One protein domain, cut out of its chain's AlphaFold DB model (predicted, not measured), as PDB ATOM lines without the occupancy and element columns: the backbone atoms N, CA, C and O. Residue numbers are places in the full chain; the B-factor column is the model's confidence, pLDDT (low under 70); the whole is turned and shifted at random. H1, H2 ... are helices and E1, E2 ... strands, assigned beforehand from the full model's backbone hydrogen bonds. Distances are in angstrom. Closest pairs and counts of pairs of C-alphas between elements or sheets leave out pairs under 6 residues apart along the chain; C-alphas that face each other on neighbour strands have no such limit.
ATOM      1  N   ASP A  28       0.217   2.178 -76.570       44.00
ATOM      2  CA  ASP A  28       0.560   0.802 -76.932       44.00
ATOM      3  C   ASP A  28      -0.479   0.232 -77.916       44.00
ATOM      4  O   ASP A  28      -1.316  -0.612 -77.585       44.00
ATOM      5  N   VAL A  29      -0.457   0.745 -79.155       45.56
ATOM      6  CA  VAL A  29      -1.376   0.363 -80.243       45.56
ATOM      7  C   VAL A  29      -1.235  -1.128 -80.584       45.56
ATOM      8  O   VAL A  29      -2.175  -1.727 -81.113       45.56
ATOM      9  N   GLY A  30      -0.114  -1.760 -80.201       50.66
ATOM     10  CA  GLY A  30       0.087  -3.207 -80.273       50.66
ATOM     11  C   GLY A  30      -1.074  -3.984 -79.649       50.66
ATOM     12  O   GLY A  30      -1.610  -4.894 -80.278       50.66
ATOM     13  N   GLY A  31      -1.585  -3.552 -78.491       56.44
ATOM     14  CA  GLY A  31      -2.705  -4.218 -77.815       56.44
ATOM     15  C   GLY A  31      -4.025  -4.252 -78.604       56.44
ATOM     16  O   GLY A  31      -4.831  -5.164 -78.412       56.44
ATOM     17  N   LEU A  32      -4.255  -3.295 -79.510       59.25
ATOM     18  CA  LEU A  32      -5.410  -3.280 -80.422       59.25
ATOM     19  C   LEU A  32      -5.143  -4.083 -81.697       59.25
ATOM     20  O   LEU A  32      -6.029  -4.795 -82.171       59.25
ATOM     21  N   ILE A  33      -3.921  -3.997 -82.223       71.38
ATOM     22  CA  ILE A  33      -3.476  -4.714 -83.420       71.38
ATOM     23  C   ILE A  33      -3.502  -6.226 -83.175       71.38
ATOM     24  O   ILE A  33      -4.202  -6.959 -83.870       71.38
ATOM     25  N   CYS A  34      -2.818  -6.691 -82.134       75.69
ATOM     26  CA  CYS A  34      -2.643  -8.106 -81.809       75.69
ATOM     27  C   CYS A  34      -3.936  -8.791 -81.306       75.69
ATOM     28  O   CYS A  34      -3.962 -10.004 -81.107       75.69
ATOM     29  N   ARG A  35      -5.014  -8.022 -81.080       69.31
ATOM     30  CA  ARG A  35      -6.359  -8.506 -80.717       69.31
ATOM     31  C   ARG A  35      -7.213  -8.923 -81.912       69.31
ATOM     32  O   ARG A  35      -8.211  -9.615 -81.719       69.31
ATOM     33  N   MET A  36      -6.896  -8.451 -83.117       70.94
ATOM     34  CA  MET A  36      -7.745  -8.700 -84.283       70.94
ATOM     35  C   MET A  36      -7.683 -10.192 -84.667       70.94
ATOM     36  O   MET A  36      -6.608 -10.787 -84.581       70.94
ATOM     37  N   PRO A  37      -8.794 -10.833 -85.078       72.44
ATOM     38  CA  PRO A  37      -8.798 -12.264 -85.399       72.44
ATOM     39  C   PRO A  37      -7.890 -12.571 -86.596       72.44
ATOM     40  O   PRO A  37      -7.628 -11.685 -87.411       72.44
ATOM     41  N   LEU A  38      -7.468 -13.830 -86.757       77.56
ATOM     42  CA  LEU A  38      -6.811 -14.277 -87.990       77.56
ATOM     43  C   LEU A  38      -7.685 -13.896 -89.195       77.56
ATOM     44  O   LEU A  38      -8.834 -14.322 -89.293       77.56
ATOM     45  N   ASN A  39      -7.144 -13.083 -90.101       76.69
ATOM     46  CA  ASN A  39      -7.843 -12.652 -91.304       76.69
ATOM     47  C   ASN A  39      -6.919 -12.796 -92.513       76.69
ATOM     48  O   ASN A  39      -5.948 -12.056 -92.678       76.69
ATOM     49  N   GLU A  40      -7.252 -13.763 -93.361       75.25
ATOM     50  CA  GLU A  40      -6.499 -14.121 -94.562       75.25
ATOM     51  C   GLU A  40      -6.581 -13.073 -95.676       75.25
ATOM     52  O   GLU A  40      -5.836 -13.153 -96.652       75.25
ATOM     53  N   GLY A  41      -7.492 -12.105 -95.559       76.00
ATOM     54  CA  GLY A  41      -7.818 -11.192 -96.640       76.00
ATOM     55  C   GLY A  41      -8.456 -11.909 -97.832       76.00
ATOM     56  O   GLY A  41      -9.152 -12.916 -97.691       76.00
ATOM     57  N   PHE A  42      -8.230 -11.372 -99.025       73.69
ATOM     58  CA  PHE A  42      -8.775 -11.893-100.276       73.69
ATOM     59  C   PHE A  42      -7.709 -11.934-101.376       73.69
ATOM     60  O   PHE A  42      -6.664 -11.289-101.283       73.69
ATOM     61  N   ALA A  43      -7.974 -12.739-102.407       76.81
ATOM     62  CA  ALA A  43      -7.082 -12.890-103.550       76.81
ATOM     63  C   ALA A  43      -7.115 -11.646-104.448       76.81
ATOM     64  O   ALA A  43      -8.187 -11.121-104.745       76.81
ATOM     65  N   CYS A  44      -5.942 -11.193-104.880       75.62
ATOM     66  CA  CYS A  44      -5.756 -10.047-105.766       75.62
ATOM     67  C   CYS A  44      -4.422 -10.182-106.525       75.62
ATOM     68  O   CYS A  44      -3.764 -11.216-106.438       75.62
ATOM     69  N   GLU A  45      -4.015  -9.143-107.257       80.88
ATOM     70  CA  GLU A  45      -2.799  -9.152-108.085       80.88
ATOM     71  C   GLU A  45      -1.485  -9.236-107.284       80.88
ATOM     72  O   GLU A  45      -0.476  -9.701-107.815       80.88
ATOM     73  N   THR A  46      -1.464  -8.830-106.008       73.75
ATOM     74  CA  THR A  46      -0.268  -8.965-105.163       73.75
ATOM     75  C   THR A  46      -0.116 -10.388-104.636       73.75
ATOM     76  O   THR A  46      -1.008 -10.926-103.977       73.75
ATOM     77  N   ALA A  47       1.045 -10.993-104.899       67.12
ATOM     78  CA  ALA A  47       1.323 -12.378-104.542       67.12
ATOM     79  C   ALA A  47       1.212 -12.641-103.020       67.12
ATOM     80  O   ALA A  47       1.668 -11.821-102.213       67.12
ATOM     81  N   PRO A  48       0.651 -13.794-102.606       68.25
ATOM     82  CA  PRO A  48       0.519 -14.159-101.200       68.25
ATOM     83  C   PRO A  48       1.895 -14.407-100.566       68.25
ATOM     84  O   PRO A  48       2.690 -15.204-101.070       68.25
ATOM     85  N   TYR A  49       2.175 -13.762 -99.432       71.50
ATOM     86  CA  TYR A  49       3.464 -13.851 -98.734       71.50
ATOM     87  C   TYR A  49       3.340 -14.521 -97.358       71.50
ATOM     88  O   TYR A  49       2.258 -14.610 -96.778       71.50
ATOM     89  N   SER A  50       4.463 -15.024 -96.839       72.06
ATOM     90  CA  SER A  50       4.507 -15.637 -95.507       72.06
ATOM     91  C   SER A  50       4.481 -14.559 -94.430       72.06
ATOM     92  O   SER A  50       5.321 -13.664 -94.433       72.06
ATOM     93  N   ALA A  51       3.533 -14.668 -93.504       78.12
ATOM     94  CA  ALA A  51       3.366 -13.755 -92.382       78.12
ATOM     95  C   ALA A  51       3.167 -14.533 -91.073       78.12
ATOM     96  O   ALA A  51       2.930 -15.748 -91.077       78.12
ATOM     97  N   PHE A  52       3.228 -13.810 -89.961       81.50
ATOM     98  CA  PHE A  52       2.867 -14.273 -88.625       81.50
ATOM     99  C   PHE A  52       1.639 -13.498 -88.140       81.50
ATOM    100  O   PHE A  52       1.518 -12.309 -88.429       81.50
ATOM    101  N   TYR A  53       0.752 -14.148 -87.393       81.12
ATOM    102  CA  TYR A  53      -0.296 -13.480 -86.614       81.12
ATOM    103  C   TYR A  53      -0.114 -13.820 -85.135       81.12
ATOM    104  O   TYR A  53       0.429 -14.877 -84.803       81.12
ATOM    105  N   PHE A  54      -0.561 -12.947 -84.242       78.50
ATOM    106  CA  PHE A  54      -0.636 -13.268 -82.824       78.50
ATOM    107  C   PHE A  54      -1.937 -14.013 -82.527       78.50
ATOM    108  O   PHE A  54      -3.028 -13.459 -82.691       78.50
ATOM    109  N   ASP A  55      -1.835 -15.264 -82.082       73.56
ATOM    110  CA  ASP A  55      -2.990 -16.032 -81.638       73.56
ATOM    111  C   ASP A  55      -3.296 -15.713 -80.173       73.56
ATOM    112  O   ASP A  55      -2.607 -16.157 -79.252       73.56
ATOM    113  N   LEU A  56      -4.368 -14.948 -79.971       66.56
ATOM    114  CA  LEU A  56      -4.814 -14.487 -78.658       66.56
ATOM    115  C   LEU A  56      -5.123 -15.625 -77.672       66.56
ATOM    116  O   LEU A  56      -5.006 -15.432 -76.466       66.56
ATOM    117  N   SER A  57      -5.534 -16.797 -78.173       61.00
ATOM    118  CA  SER A  57      -5.896 -17.944 -77.327       61.00
ATOM    119  C   SER A  57      -4.663 -18.689 -76.817       61.00
ATOM    120  O   SER A  57      -4.710 -19.313 -75.758       61.00
ATOM    121  N   LEU A  58      -3.580 -18.655 -77.596       66.38
ATOM    122  CA  LEU A  58      -2.330 -19.361 -77.314       66.38
ATOM    123  C   LEU A  58      -1.247 -18.439 -76.735       66.38
ATOM    124  O   LEU A  58      -0.288 -18.936 -76.153       66.38
ATOM    125  N   GLY A  59      -1.398 -17.117 -76.863       68.44
ATOM    126  CA  GLY A  59      -0.404 -16.138 -76.420       68.44
ATOM    127  C   GLY A  59       0.867 -16.132 -77.279       68.44
ATOM    128  O   GLY A  59       1.907 -15.651 -76.828       68.44
ATOM    129  N   GLU A  60       0.803 -16.679 -78.497       76.81
ATOM    130  CA  GLU A  60       1.961 -16.927 -79.359       76.81
ATOM    131  C   GLU A  60       1.805 -16.359 -80.775       76.81
ATOM    132  O   GLU A  60       0.725 -16.348 -81.363       76.81
ATOM    133  N   CYS A  61       2.936 -15.967 -81.364       79.44
ATOM    134  CA  CYS A  61       3.048 -15.559 -82.762       79.44
ATOM    135  C   CYS A  61       3.139 -16.770 -83.699       79.44
ATOM    136  O   CYS A  61       4.199 -17.393 -83.819       79.44
ATOM    137  N   ILE A  62       2.052 -17.121 -84.375       81.38
ATOM    138  CA  ILE A  62       1.949 -18.325 -85.206       81.38
ATOM    139  C   ILE A  62       2.184 -17.960 -86.683       81.38
ATOM    140  O   ILE A  62       1.610 -16.982 -87.169       81.38
ATOM    141  N   PRO A  63       3.031 -18.702 -87.426       76.69
ATOM    142  CA  PRO A  63       3.134 -18.534 -88.871       76.69
ATOM    143  C   PRO A  63       1.840 -18.999 -89.547       76.69
ATOM    144  O   PRO A  63       1.323 -20.068 -89.229       76.69
ATOM    145  N   PHE A  64       1.378 -18.270 -90.563       70.69
ATOM    146  CA  PHE A  64       0.215 -18.660 -91.379       70.69
ATOM    147  C   PHE A  64       0.351 -20.089 -91.982       70.69
ATOM    148  O   PHE A  64      -0.628 -20.783 -92.223       70.69
ATOM    149  N   GLN A  65       1.577 -20.596 -92.159       62.62
ATOM    150  CA  GLN A  65       1.865 -21.871 -92.833       62.62
ATOM    151  C   GLN A  65       1.419 -23.167 -92.114       62.62
ATOM    152  O   GLN A  65       1.682 -24.255 -92.630       62.62
ATOM    153  N   SER A  66       0.713 -23.124 -90.976       52.09
ATOM    154  CA  SER A  66       0.142 -24.339 -90.366       52.09
ATOM    155  C   SER A  66      -1.143 -24.818 -91.074       52.09
ATOM    156  O   SER A  66      -2.256 -24.660 -90.570       52.09
ATOM    157  N   LEU A  67      -0.952 -25.462 -92.230       45.59
ATOM    158  CA  LEU A  67      -1.831 -26.458 -92.877       45.59
ATOM    159  C   LEU A  67      -3.233 -26.067 -93.392       45.59
ATOM    160  O   LEU A  67      -3.914 -26.952 -93.907       45.59
ATOM    161  N   ALA A  68      -3.659 -24.800 -93.359       50.78
ATOM    162  CA  ALA A  68      -4.852 -24.387 -94.124       50.78
ATOM    163  C   ALA A  68      -4.943 -22.904 -94.531       50.78
ATOM    164  O   ALA A  68      -5.722 -22.609 -95.431       50.78
ATOM    165  N   PHE A  69      -4.189 -21.986 -93.907       56.78
ATOM    166  CA  PHE A  69      -4.531 -20.558 -93.954       56.78
ATOM    167  C   PHE A  69      -3.368 -19.657 -94.403       56.78
ATOM    168  O   PHE A  69      -2.517 -19.308 -93.593       56.78
ATOM    169  N   GLN A  70      -3.309 -19.245 -95.673       65.31
ATOM    170  CA  GLN A  70      -2.272 -18.329 -96.186       65.31
ATOM    171  C   GLN A  70      -2.880 -16.959 -96.506       65.31
ATOM    172  O   GLN A  70      -3.917 -16.888 -97.159       65.31
ATOM    173  N   PHE A  71      -2.216 -15.863 -96.108       71.56
ATOM    174  CA  PHE A  71      -2.652 -14.513 -96.481       71.56
ATOM    175  C   PHE A  71      -2.733 -14.384 -98.007       71.56
ATOM    176  O   PHE A  71      -1.745 -14.608 -98.704       71.56
ATOM    177  N   ARG A  72      -3.916 -14.039 -98.523       72.88
ATOM    178  CA  ARG A  72      -4.313 -14.301 -99.915       72.88
ATOM    179  C   ARG A  72      -3.880 -13.236-100.923       72.88
ATOM    180  O   ARG A  72      -4.033 -13.468-102.118       72.88
ATOM    181  N   GLY A  73      -3.333 -12.113-100.458       69.88
ATOM    182  CA  GLY A  73      -2.766 -11.059-101.302       69.88
ATOM    183  C   GLY A  73      -3.150  -9.652-100.849       69.88
ATOM    184  O   GLY A  73      -2.263  -8.818-100.669       69.88
ATOM    185  N   CYS A  74      -4.441  -9.396-100.606       74.88
ATOM    186  CA  CYS A  74      -4.964  -8.066-100.264       74.88
ATOM    187  C   CYS A  74      -5.859  -8.057 -99.019       74.88
ATOM    188  O   CYS A  74      -6.494  -9.049 -98.661       74.88
ATOM    189  N   GLY A  75      -5.953  -6.886 -98.382       80.12
ATOM    190  CA  GLY A  75      -6.820  -6.651 -97.229       80.12
ATOM    191  C   GLY A  75      -6.293  -7.297 -95.946       80.12
ATOM    192  O   GLY A  75      -5.169  -7.029 -95.506       80.12
ATOM    193  N   GLY A  76      -7.128  -8.131 -95.325       74.31
ATOM    194  CA  GLY A  76      -6.885  -8.660 -93.985       74.31
ATOM    195  C   GLY A  76      -7.072  -7.587 -92.909       74.31
ATOM    196  O   GLY A  76      -7.765  -6.592 -93.117       74.31
ATOM    197  N   ASN A  77      -6.431  -7.777 -91.761       76.75
ATOM    198  CA  ASN A  77      -6.340  -6.772 -90.706       76.75
ATOM    199  C   ASN A  77      -4.880  -6.599 -90.246       76.75
ATOM    200  O   ASN A  77      -3.966  -7.155 -90.859       76.75
ATOM    201  N   GLN A  78      -4.668  -5.789 -89.208       80.06
ATOM    202  CA  GLN A  78      -3.336  -5.383 -88.760       80.06
ATOM    203  C   GLN A  78      -2.604  -6.459 -87.936       80.06
ATOM    204  O   GLN A  78      -1.398  -6.324 -87.756       80.06
ATOM    205  N   ASN A  79      -3.268  -7.537 -87.488       81.56
ATOM    206  CA  ASN A  79      -2.631  -8.670 -86.788       81.56
ATOM    207  C   ASN A  79      -1.840  -9.560 -87.772       81.56
ATOM    208  O   ASN A  79      -2.129 -10.744 -87.956       81.56
ATOM    209  N   ARG A  80      -0.895  -8.951 -88.493       83.12
ATOM    210  CA  ARG A  80      -0.135  -9.553 -89.587       83.12
ATOM    211  C   ARG A  80       1.255  -8.926 -89.652       83.12
ATOM    212  O   ARG A  80       1.417  -7.807 -90.127       83.12
ATOM    213  N   PHE A  81       2.248  -9.693 -89.230       85.12
ATOM    214  CA  PHE A  81       3.644  -9.282 -89.100       85.12
ATOM    215  C   PHE A  81       4.517 -10.013 -90.120       85.12
ATOM    216  O   PHE A  81       4.249 -11.171 -90.463       85.12
ATOM    217  N   MET A  82       5.575  -9.366 -90.600       78.56
ATOM    218  CA  MET A  82       6.485  -9.941 -91.594       78.56
ATOM    219  C   MET A  82       7.467 -10.941 -90.972       78.56
ATOM    220  O   MET A  82       7.983 -11.811 -91.672       78.56
ATOM    221  N   SER A  83       7.709 -10.870 -89.659       78.06
ATOM    222  CA  SER A  83       8.568 -11.826 -88.948       78.06
ATOM    223  C   SER A  83       8.029 -12.227 -87.572       78.06
ATOM    224  O   SER A  83       7.301 -11.470 -86.927       78.06
ATOM    225  N   ARG A  84       8.445 -13.405 -87.071       80.50
ATOM    226  CA  ARG A  84       8.127 -13.819 -85.692       80.50
ATOM    227  C   ARG A  84       8.695 -12.842 -84.669       80.50
ATOM    228  O   ARG A  84       8.047 -12.617 -83.663       80.50
ATOM    229  N   LYS A  85       9.871 -12.261 -84.936       77.94
ATOM    230  CA  LYS A  85      10.523 -11.294 -84.044       77.94
ATOM    231  C   LYS A  85       9.694 -10.015 -83.901       77.94
ATOM    232  O   LYS A  85       9.433  -9.601 -82.787       77.94
ATOM    233  N   GLU A  86       9.238  -9.449 -85.013       76.38
ATOM    234  CA  GLU A  86       8.373  -8.261 -85.044       76.38
ATOM    235  C   GLU A  86       7.032  -8.514 -84.333       76.38
ATOM    236  O   GLU A  86       6.617  -7.724 -83.490       76.38
ATOM    237  N   CYS A  87       6.396  -9.659 -84.609       78.25
ATOM    238  CA  CYS A  87       5.200 -10.089 -83.885       78.25
ATOM    239  C   CYS A  87       5.475 -10.272 -82.383       78.25
ATOM    240  O   CYS A  87       4.683  -9.851 -81.544       78.25
ATOM    241  N   ASP A  88       6.601 -10.893 -82.025       77.12
ATOM    242  CA  ASP A  88       6.975 -11.135 -80.635       77.12
ATOM    243  C   ASP A  88       7.232  -9.805 -79.898       77.12
ATOM    244  O   ASP A  88       6.762  -9.614 -78.779       77.12
ATOM    245  N   GLU A  89       7.940  -8.865 -80.522       71.44
ATOM    246  CA  GLU A  89       8.240  -7.545 -79.956       71.44
ATOM    247  C   GLU A  89       6.977  -6.674 -79.822       71.44
ATOM    248  O   GLU A  89       6.862  -5.936 -78.845       71.44
ATOM    249  N   GLY A  90       6.005  -6.805 -80.736       70.00
ATOM    250  CA  GLY A  90       4.729  -6.077 -80.686       70.00
ATOM    251  C   GLY A  90       3.624  -6.715 -79.830       70.00
ATOM    252  O   GLY A  90       2.793  -5.992 -79.286       70.00
ATOM    253  N   CYS A  91       3.588  -8.047 -79.699       73.06
ATOM    254  CA  CYS A  91       2.439  -8.769 -79.130       73.06
ATOM    255  C   CYS A  91       2.755  -9.703 -77.953       73.06
ATOM    256  O   CYS A  91       1.851 -10.031 -77.184       73.06
ATOM    257  N   LYS A  92       3.998 -10.173 -77.772       68.06
ATOM    258  CA  LYS A  92       4.313 -11.232 -76.782       68.06
ATOM    259  C   LYS A  92       4.138 -10.784 -75.332       68.06
ATOM    260  O   LYS A  92       3.938 -11.621 -74.455       68.06
ATOM    261  N   SER A  93       4.133  -9.475 -75.086       61.78
ATOM    262  CA  SER A  93       3.707  -8.862 -73.822       61.78
ATOM    263  C   SER A  93       2.273  -9.248 -73.424       61.78
ATOM    264  O   SER A  93       1.986  -9.356 -72.233       61.78
ATOM    265  N   MET A  94       1.391  -9.538 -74.390       59.59
ATOM    266  CA  MET A  94       0.031 -10.028 -74.135       59.59
ATOM    267  C   MET A  94      -0.020 -11.504 -73.724       59.59
ATOM    268  O   MET A  94      -0.950 -11.902 -73.028       59.59
ATOM    269  N   GLY A  95       0.991 -12.303 -74.083       58.12
ATOM    270  CA  GLY A  95       1.154 -13.693 -73.635       58.12
ATOM    271  C   GLY A  95       1.646 -13.831 -72.186       58.12
ATOM    272  O   GLY A  95       1.921 -14.937 -71.732       58.12
ATOM    273  N   ALA A  96       1.787 -12.722 -71.450       68.56
ATOM    274  CA  ALA A  96       2.207 -12.729 -70.049       68.56
ATOM    275  C   ALA A  96       1.155 -13.335 -69.100       68.56
ATOM    276  O   ALA A  96       1.515 -13.861 -68.048       68.56
ATOM    277  N   CYS A  97      -0.130 -13.266 -69.453       73.06
ATOM    278  CA  CYS A  97      -1.203 -13.856 -68.658       73.06
ATOM    279  C   CYS A  97      -1.385 -15.347 -68.999       73.06
ATOM    280  O   CYS A  97      -1.486 -15.681 -70.177       73.06
ATOM    281  N   PRO A  98      -1.509 -16.258 -68.008       69.56
ATOM    282  CA  PRO A  98      -1.718 -17.691 -68.271       69.56
ATOM    283  C   PRO A  98      -2.982 -18.026 -69.086       69.56
ATOM    284  O   PRO A  98      -3.049 -19.066 -69.742       69.56
ATOM    285  N   ARG A  99      -3.992 -17.151 -69.021       73.56
ATOM    286  CA  ARG A  99      -5.237 -17.162 -69.797       73.56
ATOM    287  C   ARG A  99      -5.748 -15.730 -69.934       73.56
ATOM    288  O   ARG A  99      -5.610 -14.945 -68.996       73.56
ATOM    289  N   GLY A 100      -6.396 -15.439 -71.061       67.94
ATOM    290  CA  GLY A 100      -6.958 -14.120 -71.343       67.94
ATOM    291  C   GLY A 100      -5.896 -13.036 -71.510       67.94
ATOM    292  O   GLY A 100      -4.699 -13.308 -71.566       67.94
ATOM    293  N   LEU A 101      -6.353 -11.791 -71.593       68.31
ATOM    294  CA  LEU A 101      -5.484 -10.632 -71.776       68.31
ATOM    295  C   LEU A 101      -5.168  -9.900 -70.470       68.31
ATOM    296  O   LEU A 101      -5.977  -9.932 -69.537       68.31
ATOM    297  N   PRO A 102      -4.048  -9.153 -70.421       74.81
ATOM    298  CA  PRO A 102      -3.833  -8.170 -69.375       74.81
ATOM    299  C   PRO A 102      -4.935  -7.104 -69.395       74.81
ATOM    300  O   PRO A 102      -5.390  -6.664 -70.456       74.81
ATOM    301  N   LEU A 103      -5.336  -6.660 -68.207       78.00
ATOM    302  CA  LEU A 103      -6.275  -5.561 -68.025       78.00
ATOM    303  C   LEU A 103      -5.736  -4.285 -68.679       78.00
ATOM    304  O   LEU A 103      -4.564  -3.958 -68.508       78.00
ATOM    305  N   MET A 104      -6.595  -3.533 -69.364       70.50
ATOM    306  CA  MET A 104      -6.267  -2.198 -69.870       70.50
ATOM    307  C   MET A 104      -6.698  -1.106 -68.886       70.50
ATOM    308  O   MET A 104      -7.673  -1.265 -68.147       70.50
ATOM    309  N   ASP A 105      -5.963  -0.001 -68.878       67.38
ATOM    310  CA  ASP A 105      -6.329   1.235 -68.190       67.38
ATOM    311  C   ASP A 105      -7.180   2.167 -69.081       67.38
ATOM    312  O   ASP A 105      -7.514   1.852 -70.225       67.38
ATOM    313  N   SER A 106      -7.553   3.332 -68.544       64.38
ATOM    314  CA  SER A 106      -8.388   4.331 -69.227       64.38
ATOM    315  C   SER A 106      -7.732   5.002 -70.439       64.38
ATOM    316  O   SER A 106      -8.418   5.719 -71.162       64.38
ATOM    317  N   THR A 107      -6.431   4.803 -70.663       58.66
ATOM    318  CA  THR A 107      -5.689   5.321 -71.825       58.66
ATOM    319  C   THR A 107      -5.473   4.265 -72.915       58.66
ATOM    320  O   THR A 107      -4.942   4.574 -73.977       58.66
ATOM    321  N   GLY A 108      -5.934   3.028 -72.686       51.84
ATOM    322  CA  GLY A 108      -5.815   1.912 -73.627       51.84
ATOM    323  C   GLY A 108      -4.517   1.109 -73.501       51.84
ATOM    324  O   GLY A 108      -4.365   0.111 -74.203       51.84
ATOM    325  N   THR A 109      -3.611   1.490 -72.597       60.03
ATOM    326  CA  THR A 109      -2.395   0.724 -72.285       60.03
ATOM    327  C   THR A 109      -2.661  -0.377 -71.258       60.03
ATOM    328  O   THR A 109      -3.686  -0.380 -70.574       60.03
ATOM    329  N   PHE A 110      -1.761  -1.361 -71.150       70.38
ATOM    330  CA  PHE A 110      -1.907  -2.427 -70.155       70.38
ATOM    331  C   PHE A 110      -1.630  -1.922 -68.735       70.38
ATOM    332  O   PHE A 110      -0.561  -1.375 -68.449       70.38
ATOM    333  N   LYS A 111      -2.554  -2.200 -67.813       78.56
ATOM    334  CA  LYS A 111      -2.425  -1.866 -66.399       78.56
ATOM    335  C   LYS A 111      -1.301  -2.682 -65.757       78.56
ATOM    336  O   LYS A 111      -1.436  -3.883 -65.501       78.56
ATOM    337  N   ARG A 112      -0.203  -1.987 -65.465       81.94
ATOM    338  CA  ARG A 112       0.942  -2.505 -64.709       81.94
ATOM    339  C   ARG A 112       0.647  -2.552 -63.209       81.94
ATOM    340  O   ARG A 112      -0.258  -1.876 -62.718       81.94
ATOM    341  N   CYS A 113       1.422  -3.357 -62.492       81.50
ATOM    342  CA  CYS A 113       1.308  -3.555 -61.048       81.50
ATOM    343  C   CYS A 113       2.687  -3.652 -60.389       81.50
ATOM    344  O   CYS A 113       3.667  -4.023 -61.033       81.50
ATOM    345  N   GLU A 114       2.769  -3.313 -59.105       77.62
ATOM    346  CA  GLU A 114       4.033  -3.278 -58.357       77.62
ATOM    347  C   GLU A 114       3.784  -3.676 -56.895       77.62
ATOM    348  O   GLU A 114       3.679  -2.829 -56.005       77.62
ATOM    349  N   GLY A 115       3.623  -4.983 -56.657       65.50
ATOM    350  CA  GLY A 115       3.338  -5.539 -55.330       65.50
ATOM    351  C   GLY A 115       2.165  -4.832 -54.639       65.50
ATOM    352  O   GLY A 115       1.115  -4.620 -55.247       65.50
ATOM    353  N   ASP A 116       2.378  -4.416 -53.390       61.16
ATOM    354  CA  ASP A 116       1.392  -3.670 -52.597       61.16
ATOM    355  C   ASP A 116       1.300  -2.172 -52.954       61.16
ATOM    356  O   ASP A 116       0.358  -1.500 -52.535       61.16
ATOM    357  N   ARG A 117       2.258  -1.620 -53.717       71.94
ATOM    358  CA  ARG A 117       2.298  -0.182 -54.059       71.94
ATOM    359  C   ARG A 117       1.313   0.180 -55.163       71.94
ATOM    360  O   ARG A 117       0.671   1.224 -55.093       71.94
ATOM    361  N   ILE A 118       1.196  -0.680 -56.174       78.19
ATOM    362  CA  ILE A 118       0.243  -0.526 -57.281       78.19
ATOM    363  C   ILE A 118      -0.552  -1.834 -57.408       78.19
ATOM    364  O   ILE A 118      -0.167  -2.714 -58.186       78.19
ATOM    365  N   PRO A 119      -1.644  -1.993 -56.635       78.00
ATOM    366  CA  PRO A 119      -2.431  -3.218 -56.628       78.00
ATOM    367  C   PRO A 119      -3.330  -3.351 -57.867       78.00
ATOM    368  O   PRO A 119      -3.912  -2.387 -58.381       78.00
ATOM    369  N   CYS A 120      -3.507  -4.592 -58.320       81.44
ATOM    370  CA  CYS A 120      -4.523  -4.931 -59.313       81.44
ATOM    371  C   CYS A 120      -5.943  -4.847 -58.716       81.44
ATOM    372  O   CYS A 120      -6.118  -5.068 -57.515       81.44
ATOM    373  N   PRO A 121      -6.985  -4.568 -59.526       79.06
ATOM    374  CA  PRO A 121      -8.374  -4.643 -59.070       79.06
ATOM    375  C   PRO A 121      -8.739  -6.041 -58.559       79.06
ATOM    376  O   PRO A 121      -8.153  -7.027 -58.992       79.06
ATOM    377  N   ALA A 122      -9.764  -6.151 -57.709       75.12
ATOM    378  CA  ALA A 122     -10.119  -7.395 -57.012       75.12
ATOM    379  C   ALA A 122     -10.364  -8.628 -57.916       75.12
ATOM    380  O   ALA A 122     -10.196  -9.760 -57.460       75.12
ATOM    381  N   THR A 123     -10.728  -8.428 -59.185       66.38
ATOM    382  CA  THR A 123     -10.925  -9.479 -60.204       66.38
ATOM    383  C   THR A 123      -9.632  -9.966 -60.873       66.38
ATOM    384  O   THR A 123      -9.658 -10.963 -61.591       66.38
ATOM    385  N   HIS A 124      -8.507  -9.288 -60.642       80.19
ATOM    386  CA  HIS A 124      -7.221  -9.512 -61.300       80.19
ATOM    387  C   HIS A 124      -6.100  -9.758 -60.276       80.19
ATOM    388  O   HIS A 124      -6.210  -9.389 -59.106       80.19
ATOM    389  N   TYR A 125      -5.009 -10.379 -60.710       79.69
ATOM    390  CA  TYR A 125      -3.794 -10.599 -59.922       79.69
ATOM    391  C   TYR A 125      -2.563 -10.116 -60.691       79.69
ATOM    392  O   TYR A 125      -2.589 -10.018 -61.918       79.69
ATOM    393  N   CYS A 126      -1.500  -9.769 -59.966       82.94
ATOM    394  CA  CYS A 126      -0.269  -9.278 -60.572       82.94
ATOM    395  C   CYS A 126       0.594 -10.453 -61.046       82.94
ATOM    396  O   CYS A 126       0.935 -11.327 -60.248       82.94
ATOM    397  N   VAL A 127       0.955 -10.463 -62.328       79.50
ATOM    398  CA  VAL A 127       1.910 -11.410 -62.913       79.50
ATOM    399  C   VAL A 127       3.201 -10.671 -63.239       79.50
ATOM    400  O   VAL A 127       3.189  -9.673 -63.958       79.50
ATOM    401  N   THR A 128       4.314 -11.190 -62.729       76.00
ATOM    402  CA  THR A 128       5.664 -10.674 -62.980       76.00
ATOM    403  C   THR A 128       6.390 -11.594 -63.951       76.00
ATOM    404  O   THR A 128       6.652 -12.756 -63.639       76.00
ATOM    405  N   THR A 129       6.742 -11.076 -65.124       65.81
ATOM    406  CA  THR A 129       7.641 -11.735 -66.080       65.81
ATOM    407  C   THR A 129       9.068 -11.191 -65.929       65.81
ATOM    408  O   THR A 129       9.335 -10.327 -65.095       65.81
ATOM    409  N   LYS A 130      10.016 -11.670 -66.748       59.50
ATOM    410  CA  LYS A 130      11.407 -11.174 -66.737       59.50
ATOM    411  C   LYS A 130      11.553  -9.703 -67.162       59.50
ATOM    412  O   LYS A 130      12.619  -9.138 -66.947       59.50
ATOM    413  N   THR A 131      10.537  -9.112 -67.796       58.94
ATOM    414  CA  THR A 131      10.606  -7.764 -68.391       58.94
ATOM    415  C   THR A 131       9.398  -6.875 -68.089       58.94
ATOM    416  O   THR A 131       9.498  -5.662 -68.264       58.94
ATOM    417  N   THR A 132       8.265  -7.424 -67.635       67.50
ATOM    418  CA  THR A 132       7.021  -6.669 -67.388       67.50
ATOM    419  C   THR A 132       6.229  -7.205 -66.192       67.50
ATOM    420  O   THR A 132       6.207  -8.410 -65.937       67.50
ATOM    421  N   THR A 133       5.525  -6.312 -65.490       78.75
ATOM    422  CA  THR A 133       4.541  -6.639 -64.445       78.75
ATOM    423  C   THR A 133       3.147  -6.187 -64.880       78.75
ATOM    424  O   THR A 133       2.961  -5.028 -65.254       78.75
ATOM    425  N   LEU A 134       2.167  -7.092 -64.886       81.56
ATOM    426  CA  LEU A 134       0.863  -6.880 -65.530       81.56
ATOM    427  C   LEU A 134      -0.298  -7.476 -64.719       81.56
ATOM    428  O   LEU A 134      -0.159  -8.533 -64.104       81.56
ATOM    429  N   CYS A 135      -1.460  -6.818 -64.740       81.50
ATOM    430  CA  CYS A 135      -2.675  -7.323 -64.096       81.50
ATOM    431  C   CYS A 135      -3.435  -8.314 -64.991       81.50
ATOM    432  O   CYS A 135      -4.046  -7.910 -65.978       81.50
ATOM    433  N   CYS A 136      -3.469  -9.588 -64.602       82.06
ATOM    434  CA  CYS A 136      -4.134 -10.679 -65.324       82.06
ATOM    435  C   CYS A 136      -5.434 -11.122 -64.641       82.06
ATOM    436  O   CYS A 136      -5.549 -11.047 -63.416       82.06
ATOM    437  N   LEU A 137      -6.424 -11.580 -65.413       77.31
ATOM    438  CA  LEU A 137      -7.718 -12.023 -64.880       77.31
ATOM    439  C   LEU A 137      -7.558 -13.320 -64.065       77.31
ATOM    440  O   LEU A 137      -6.890 -14.255 -64.507       77.31
ATOM    441  N   LYS A 138      -8.144 -13.381 -62.862       77.75
ATOM    442  CA  LYS A 138      -7.964 -14.527 -61.952       77.75
ATOM    443  C   LYS A 138      -8.637 -15.818 -62.453       77.75
ATOM    444  O   LYS A 138      -9.691 -15.732 -63.093       77.75
ATOM    445  N   PRO A 139      -8.115 -17.012 -62.092       77.12
ATOM    446  CA  PRO A 139      -8.728 -18.293 -62.448       77.12
ATOM    447  C   PRO A 139     -10.190 -18.428 -62.002       77.12
ATOM    448  O   PRO A 139     -10.997 -18.920 -62.784       77.12
ATOM    449  N   ASP A 140     -10.566 -17.921 -60.816       72.56
ATOM    450  CA  ASP A 140     -11.961 -17.951 -60.341       72.56
ATOM    451  C   ASP A 140     -12.912 -17.237 -61.303       72.56
ATOM    452  O   ASP A 140     -14.022 -17.704 -61.537       72.56
ATOM    453  N   ARG A 141     -12.464 -16.135 -61.917       80.62
ATOM    454  CA  ARG A 141     -13.275 -15.369 -62.866       80.62
ATOM    455  C   ARG A 141     -13.406 -16.102 -64.188       80.62
ATOM    456  O   ARG A 141     -14.528 -16.257 -64.658       80.62
ATOM    457  N   ILE A 142     -12.300 -16.611 -64.718       80.94
ATOM    458  CA  ILE A 142     -12.261 -17.374 -65.972       80.94
ATOM    459  C   ILE A 142     -13.140 -18.626 -65.867       80.94
ATOM    460  O   ILE A 142     -14.103 -18.772 -66.610       80.94
ATOM    461  N   CYS A 143     -12.894 -19.486 -64.877       85.06
ATOM    462  CA  CYS A 143     -13.640 -20.732 -64.688       85.06
ATOM    463  C   CYS A 143     -15.118 -20.516 -64.295       85.06
ATOM    464  O   CYS A 143     -15.888 -21.474 -64.310       85.06
ATOM    465  N   SER A 144     -15.517 -19.282 -63.944       83.88
ATOM    466  CA  SER A 144     -16.911 -18.913 -63.643       83.88
ATOM    467  C   SER A 144     -17.715 -18.369 -64.822       83.88
ATOM    468  O   SER A 144     -18.932 -18.219 -64.702       83.88
ATOM    469  N   GLN A 145     -17.074 -18.049 -65.949       83.62
ATOM    470  CA  GLN A 145     -17.796 -17.573 -67.129       83.62
ATOM    471  C   GLN A 145     -18.681 -18.691 -67.693       83.62
ATOM    472  O   GLN A 145     -18.261 -19.844 -67.789       83.62
ATOM    473  N   ASN A 146     -19.898 -18.346 -68.119       83.12
ATOM    474  CA  ASN A 146     -20.724 -19.260 -68.906       83.12
ATOM    475  C   ASN A 146     -20.011 -19.629 -70.214       83.12
ATOM    476  O   ASN A 146     -19.219 -18.846 -70.733       83.12
ATOM    477  N   ILE A 147     -20.342 -20.788 -70.782       85.88
ATOM    478  CA  ILE A 147     -19.938 -21.152 -72.143       85.88
ATOM    479  C   ILE A 147     -20.279 -20.028 -73.139       85.88
ATOM    480  O   ILE A 147     -21.427 -19.593 -73.223       85.88
ATOM    481  N   ASP A 148     -19.289 -19.607 -73.926       85.81
ATOM    482  CA  ASP A 148     -19.488 -18.758 -75.099       85.81
ATOM    483  C   ASP A 148     -18.886 -19.445 -76.332       85.81
ATOM    484  O   ASP A 148     -17.672 -19.645 -76.446       85.81
ATOM    485  N   SER A 149     -19.761 -19.833 -77.260       85.06
ATOM    486  CA  SER A 149     -19.389 -20.478 -78.522       85.06
ATOM    487  C   SER A 149     -18.742 -19.512 -79.520       85.06
ATOM    488  O   SER A 149     -18.196 -19.974 -80.527       85.06
ATOM    489  N   GLY A 150     -18.785 -18.203 -79.262       83.38
ATOM    490  CA  GLY A 150     -18.262 -17.160 -80.134       83.38
ATOM    491  C   GLY A 150     -19.107 -16.925 -81.390       83.38
ATOM    492  O   GLY A 150     -20.261 -17.350 -81.475       83.38
ATOM    493  N   THR A 151     -18.517 -16.256 -82.381       77.44
ATOM    494  CA  THR A 151     -19.158 -15.963 -83.671       77.44
ATOM    495  C   THR A 151     -18.412 -16.603 -84.854       77.44
ATOM    496  O   THR A 151     -17.176 -16.581 -84.897       77.44
ATOM    497  N   PRO A 152     -19.134 -17.142 -85.862       77.38
ATOM    498  CA  PRO A 152     -18.516 -17.663 -87.079       77.38
ATOM    499  C   PRO A 152     -17.725 -16.583 -87.828       77.38
ATOM    500  O   PRO A 152     -18.256 -15.518 -88.136       77.38
ATOM    501  N   CYS A 153     -16.469 -16.881 -88.159       70.94
ATOM    502  CA  CYS A 153     -15.534 -15.923 -88.766       70.94
ATOM    503  C   CYS A 153     -14.737 -16.483 -89.959       70.94
ATOM    504  O   CYS A 153     -13.702 -15.934 -90.324       70.94
ATOM    505  N   GLY A 154     -15.180 -17.599 -90.545       66.00
ATOM    506  CA  GLY A 154     -14.467 -18.304 -91.621       66.00
ATOM    507  C   GLY A 154     -13.462 -19.360 -91.140       66.00
ATOM    508  O   GLY A 154     -13.053 -20.210 -91.925       66.00
ATOM    509  N   ILE A 155     -13.124 -19.382 -89.847       69.81
ATOM    510  CA  ILE A 155     -12.360 -20.476 -89.232       69.81
ATOM    511  C   ILE A 155     -13.312 -21.664 -88.969       69.81
ATOM    512  O   ILE A 155     -14.395 -21.447 -88.422       69.81
ATOM    513  N   PRO A 156     -12.946 -22.919 -89.310       72.88
ATOM    514  CA  PRO A 156     -13.752 -24.096 -88.989       72.88
ATOM    515  C   PRO A 156     -13.988 -24.245 -87.485       72.88
ATOM    516  O   PRO A 156     -13.074 -24.012 -86.685       72.88
ATOM    517  N   SER A 157     -15.186 -24.688 -87.102       76.75
ATOM    518  CA  SER A 157     -15.510 -24.939 -85.699       76.75
ATOM    519  C   SER A 157     -14.640 -26.055 -85.112       76.75
ATOM    520  O   SER A 157     -14.280 -27.025 -85.783       76.75
ATOM    521  N   LYS A 158     -14.265 -25.902 -83.841       81.56
ATOM    522  CA  LYS A 158     -13.357 -26.815 -83.133       81.56
ATOM    523  C   LYS A 158     -13.998 -27.280 -81.835       81.56
ATOM    524  O   LYS A 158     -14.564 -26.477 -81.095       81.56
ATOM    525  N   MET A 159     -13.848 -28.567 -81.530       84.06
ATOM    526  CA  MET A 159     -14.179 -29.076 -80.203       84.06
ATOM    527  C   MET A 159     -13.191 -28.510 -79.178       84.06
ATOM    528  O   MET A 159     -11.974 -28.579 -79.359       84.06
ATOM    529  N   ARG A 160     -13.743 -27.935 -78.115       86.94
ATOM    530  CA  ARG A 160     -13.047 -27.335 -76.975       86.94
ATOM    531  C   ARG A 160     -13.667 -27.856 -75.683       86.94
ATOM    532  O   ARG A 160     -14.659 -28.581 -75.726       86.94
ATOM    533  N   TYR A 161     -13.087 -27.514 -74.543       84.50
ATOM    534  CA  TYR A 161     -13.627 -27.833 -73.222       84.50
ATOM    535  C   TYR A 161     -13.874 -26.546 -72.439       84.50
ATOM    536  O   TYR A 161     -13.074 -25.623 -72.534       84.50
ATOM    537  N   TYR A 162     -14.951 -26.495 -71.662       84.25
ATOM    538  CA  TYR A 162     -15.228 -25.432 -70.693       84.25
ATOM    539  C   TYR A 162     -15.378 -26.051 -69.300       84.25
ATOM    540  O   TYR A 162     -15.706 -27.239 -69.171       84.25
ATOM    541  N   TYR A 163     -15.124 -25.269 -68.256       81.56
ATOM    542  CA  TYR A 163     -15.402 -25.666 -66.883       81.56
ATOM    543  C   TYR A 163     -16.856 -25.350 -66.531       81.56
ATOM    544  O   TYR A 163     -17.285 -24.198 -66.578       81.56
ATOM    545  N   ASP A 164     -17.615 -26.384 -66.183       80.75
ATOM    546  CA  ASP A 164     -19.007 -26.277 -65.767       80.75
ATOM    547  C   ASP A 164     -19.067 -26.169 -64.237       80.75
ATOM    548  O   ASP A 164     -18.957 -27.179 -63.539       80.75
ATOM    549  N   LEU A 165     -19.228 -24.941 -63.718       68.94
ATOM    550  CA  LEU A 165     -19.339 -24.672 -62.275       68.94
ATOM    551  C   LEU A 165     -20.418 -25.522 -61.590       68.94
ATOM    552  O   LEU A 165     -20.214 -25.977 -60.470       68.94
ATOM    553  N   ALA A 166     -21.565 -25.727 -62.245       72.06
ATOM    554  CA  ALA A 166     -22.717 -26.401 -61.647       72.06
ATOM    555  C   ALA A 166     -22.482 -27.905 -61.432       72.06
ATOM    556  O   ALA A 166     -23.205 -28.542 -60.668       72.06
ATOM    557  N   THR A 167     -21.482 -28.480 -62.106       69.38
ATOM    558  CA  THR A 167     -21.108 -29.896 -61.973       69.38
ATOM    559  C   THR A 167     -19.628 -30.122 -61.664       69.38
ATOM    560  O   THR A 167     -19.169 -31.265 -61.707       69.38
ATOM    561  N   SER A 168     -18.895 -29.046 -61.355       68.81
ATOM    562  CA  SER A 168     -17.460 -29.002 -61.042       68.81
ATOM    563  C   SER A 168     -16.588 -29.835 -61.994       68.81
ATOM    564  O   SER A 168     -15.673 -30.543 -61.569       68.81
ATOM    565  N   ASN A 169     -16.892 -29.811 -63.297       74.94
ATOM    566  CA  ASN A 169     -16.300 -30.737 -64.267       74.94
ATOM    567  C   ASN A 169     -16.092 -30.091 -65.641       74.94
ATOM    568  O   ASN A 169     -16.866 -29.252 -66.092       74.94
ATOM    569  N   CYS A 170     -15.053 -30.540 -66.338       82.25
ATOM    570  CA  CYS A 170     -14.711 -30.070 -67.673       82.25
ATOM    571  C   CYS A 170     -15.528 -30.795 -68.743       82.25
ATOM    572  O   CYS A 170     -15.375 -32.010 -68.939       82.25
ATOM    573  N   ARG A 171     -16.369 -30.044 -69.455       83.19
ATOM    574  CA  ARG A 171     -17.312 -30.547 -70.463       83.19
ATOM    575  C   ARG A 171     -16.937 -30.060 -71.867       83.19
ATOM    576  O   ARG A 171     -16.438 -28.947 -72.003       83.19
ATOM    577  N   PRO A 172     -17.123 -30.886 -72.911       87.44
ATOM    578  CA  PRO A 172     -16.804 -30.496 -74.278       87.44
ATOM    579  C   PRO A 172     -17.869 -29.560 -74.870       87.44
ATOM    580  O   PRO A 172     -19.054 -29.709 -74.580       87.44
ATOM    581  N   PHE A 173     -17.460 -28.650 -75.753       88.31
ATOM    582  CA  PHE A 173     -18.350 -27.798 -76.547       88.31
ATOM    583  C   PHE A 173     -17.785 -27.483 -77.937       88.31
ATOM    584  O   PHE A 173     -16.607 -27.718 -78.207       88.31
ATOM    585  N   SER A 174     -18.636 -26.955 -78.821       88.44
ATOM    586  CA  SER A 174     -18.259 -26.527 -80.172       88.44
ATOM    587  C   SER A 174     -17.983 -25.024 -80.191       88.44
ATOM    588  O   SER A 174     -18.901 -24.220 -80.026       88.44
ATOM    589  N   PHE A 175     -16.722 -24.645 -80.389       85.19
ATOM    590  CA  PHE A 175     -16.303 -23.255 -80.547       85.19
ATOM    591  C   PHE A 175     -16.301 -22.873 -82.033       85.19
ATOM    592  O   PHE A 175     -15.723 -23.589 -82.853       85.19
ATOM    593  N   THR A 176     -16.928 -21.750 -82.390       81.88
ATOM    594  CA  THR A 176     -17.164 -21.327 -83.790       81.88
ATOM    595  C   THR A 176     -15.958 -20.689 -84.489       81.88
ATOM    596  O   THR A 176     -16.038 -20.386 -85.677       81.88
ATOM    597  N   GLY A 177     -14.834 -20.526 -83.784       67.81
ATOM    598  CA  GLY A 177     -13.544 -20.133 -84.356       67.81
ATOM    599  C   GLY A 177     -13.053 -18.745 -83.938       67.81
ATOM    600  O   GLY A 177     -11.845 -18.582 -83.789       67.81
TER     601      GLY A 177
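AT A GLANCE: This is residues 28 to 177 of the 636 residues of an uncharacterized protein of Pristionchus pacificus (UniProt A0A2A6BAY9). There is little regular structure here: three antiparallel hairpins on long loops make an open U, E1-E2 with H2 one arm, E3-E4 the bend, E5-E6 the other. The 150 printed residues, 55 in named elements, run H1 E1 E2 H2 E3 E4 H3 E5 E6, class mixed. The whole is only just compact, close to loose: radius of gyration of the C-alphas 17.4 A, spans 55 by 38 by 25 A.

HOW THE PARTS SIT: Find H1, residues 30 to 33: it touches H2, 84 to 96, at 90 to 94 alone, C-alphas 30 and 90 closest, 5.5 A. Hairpin E1, 52 to 55, and E2, 60 to 63, has N 53 and O 62 within hydrogen-bond range, 3.0 A. Hairpin E5, 158 to 164, and E6, 169 to 175, has N 160 and O 173 at 2.9 A.

IN THESE COORDINATES: Find C-alpha 30 at (0.087, -3.207, -80.273) and C-alpha 175 at (-16.303, -23.255, -80.547). Before E5 come hairpin E3, 124 to 128, and E4, 133 to 137, then H3, 139 to 144.

THE WHOLE: The printed part has no cut; 45 residues have pLDDT under 70.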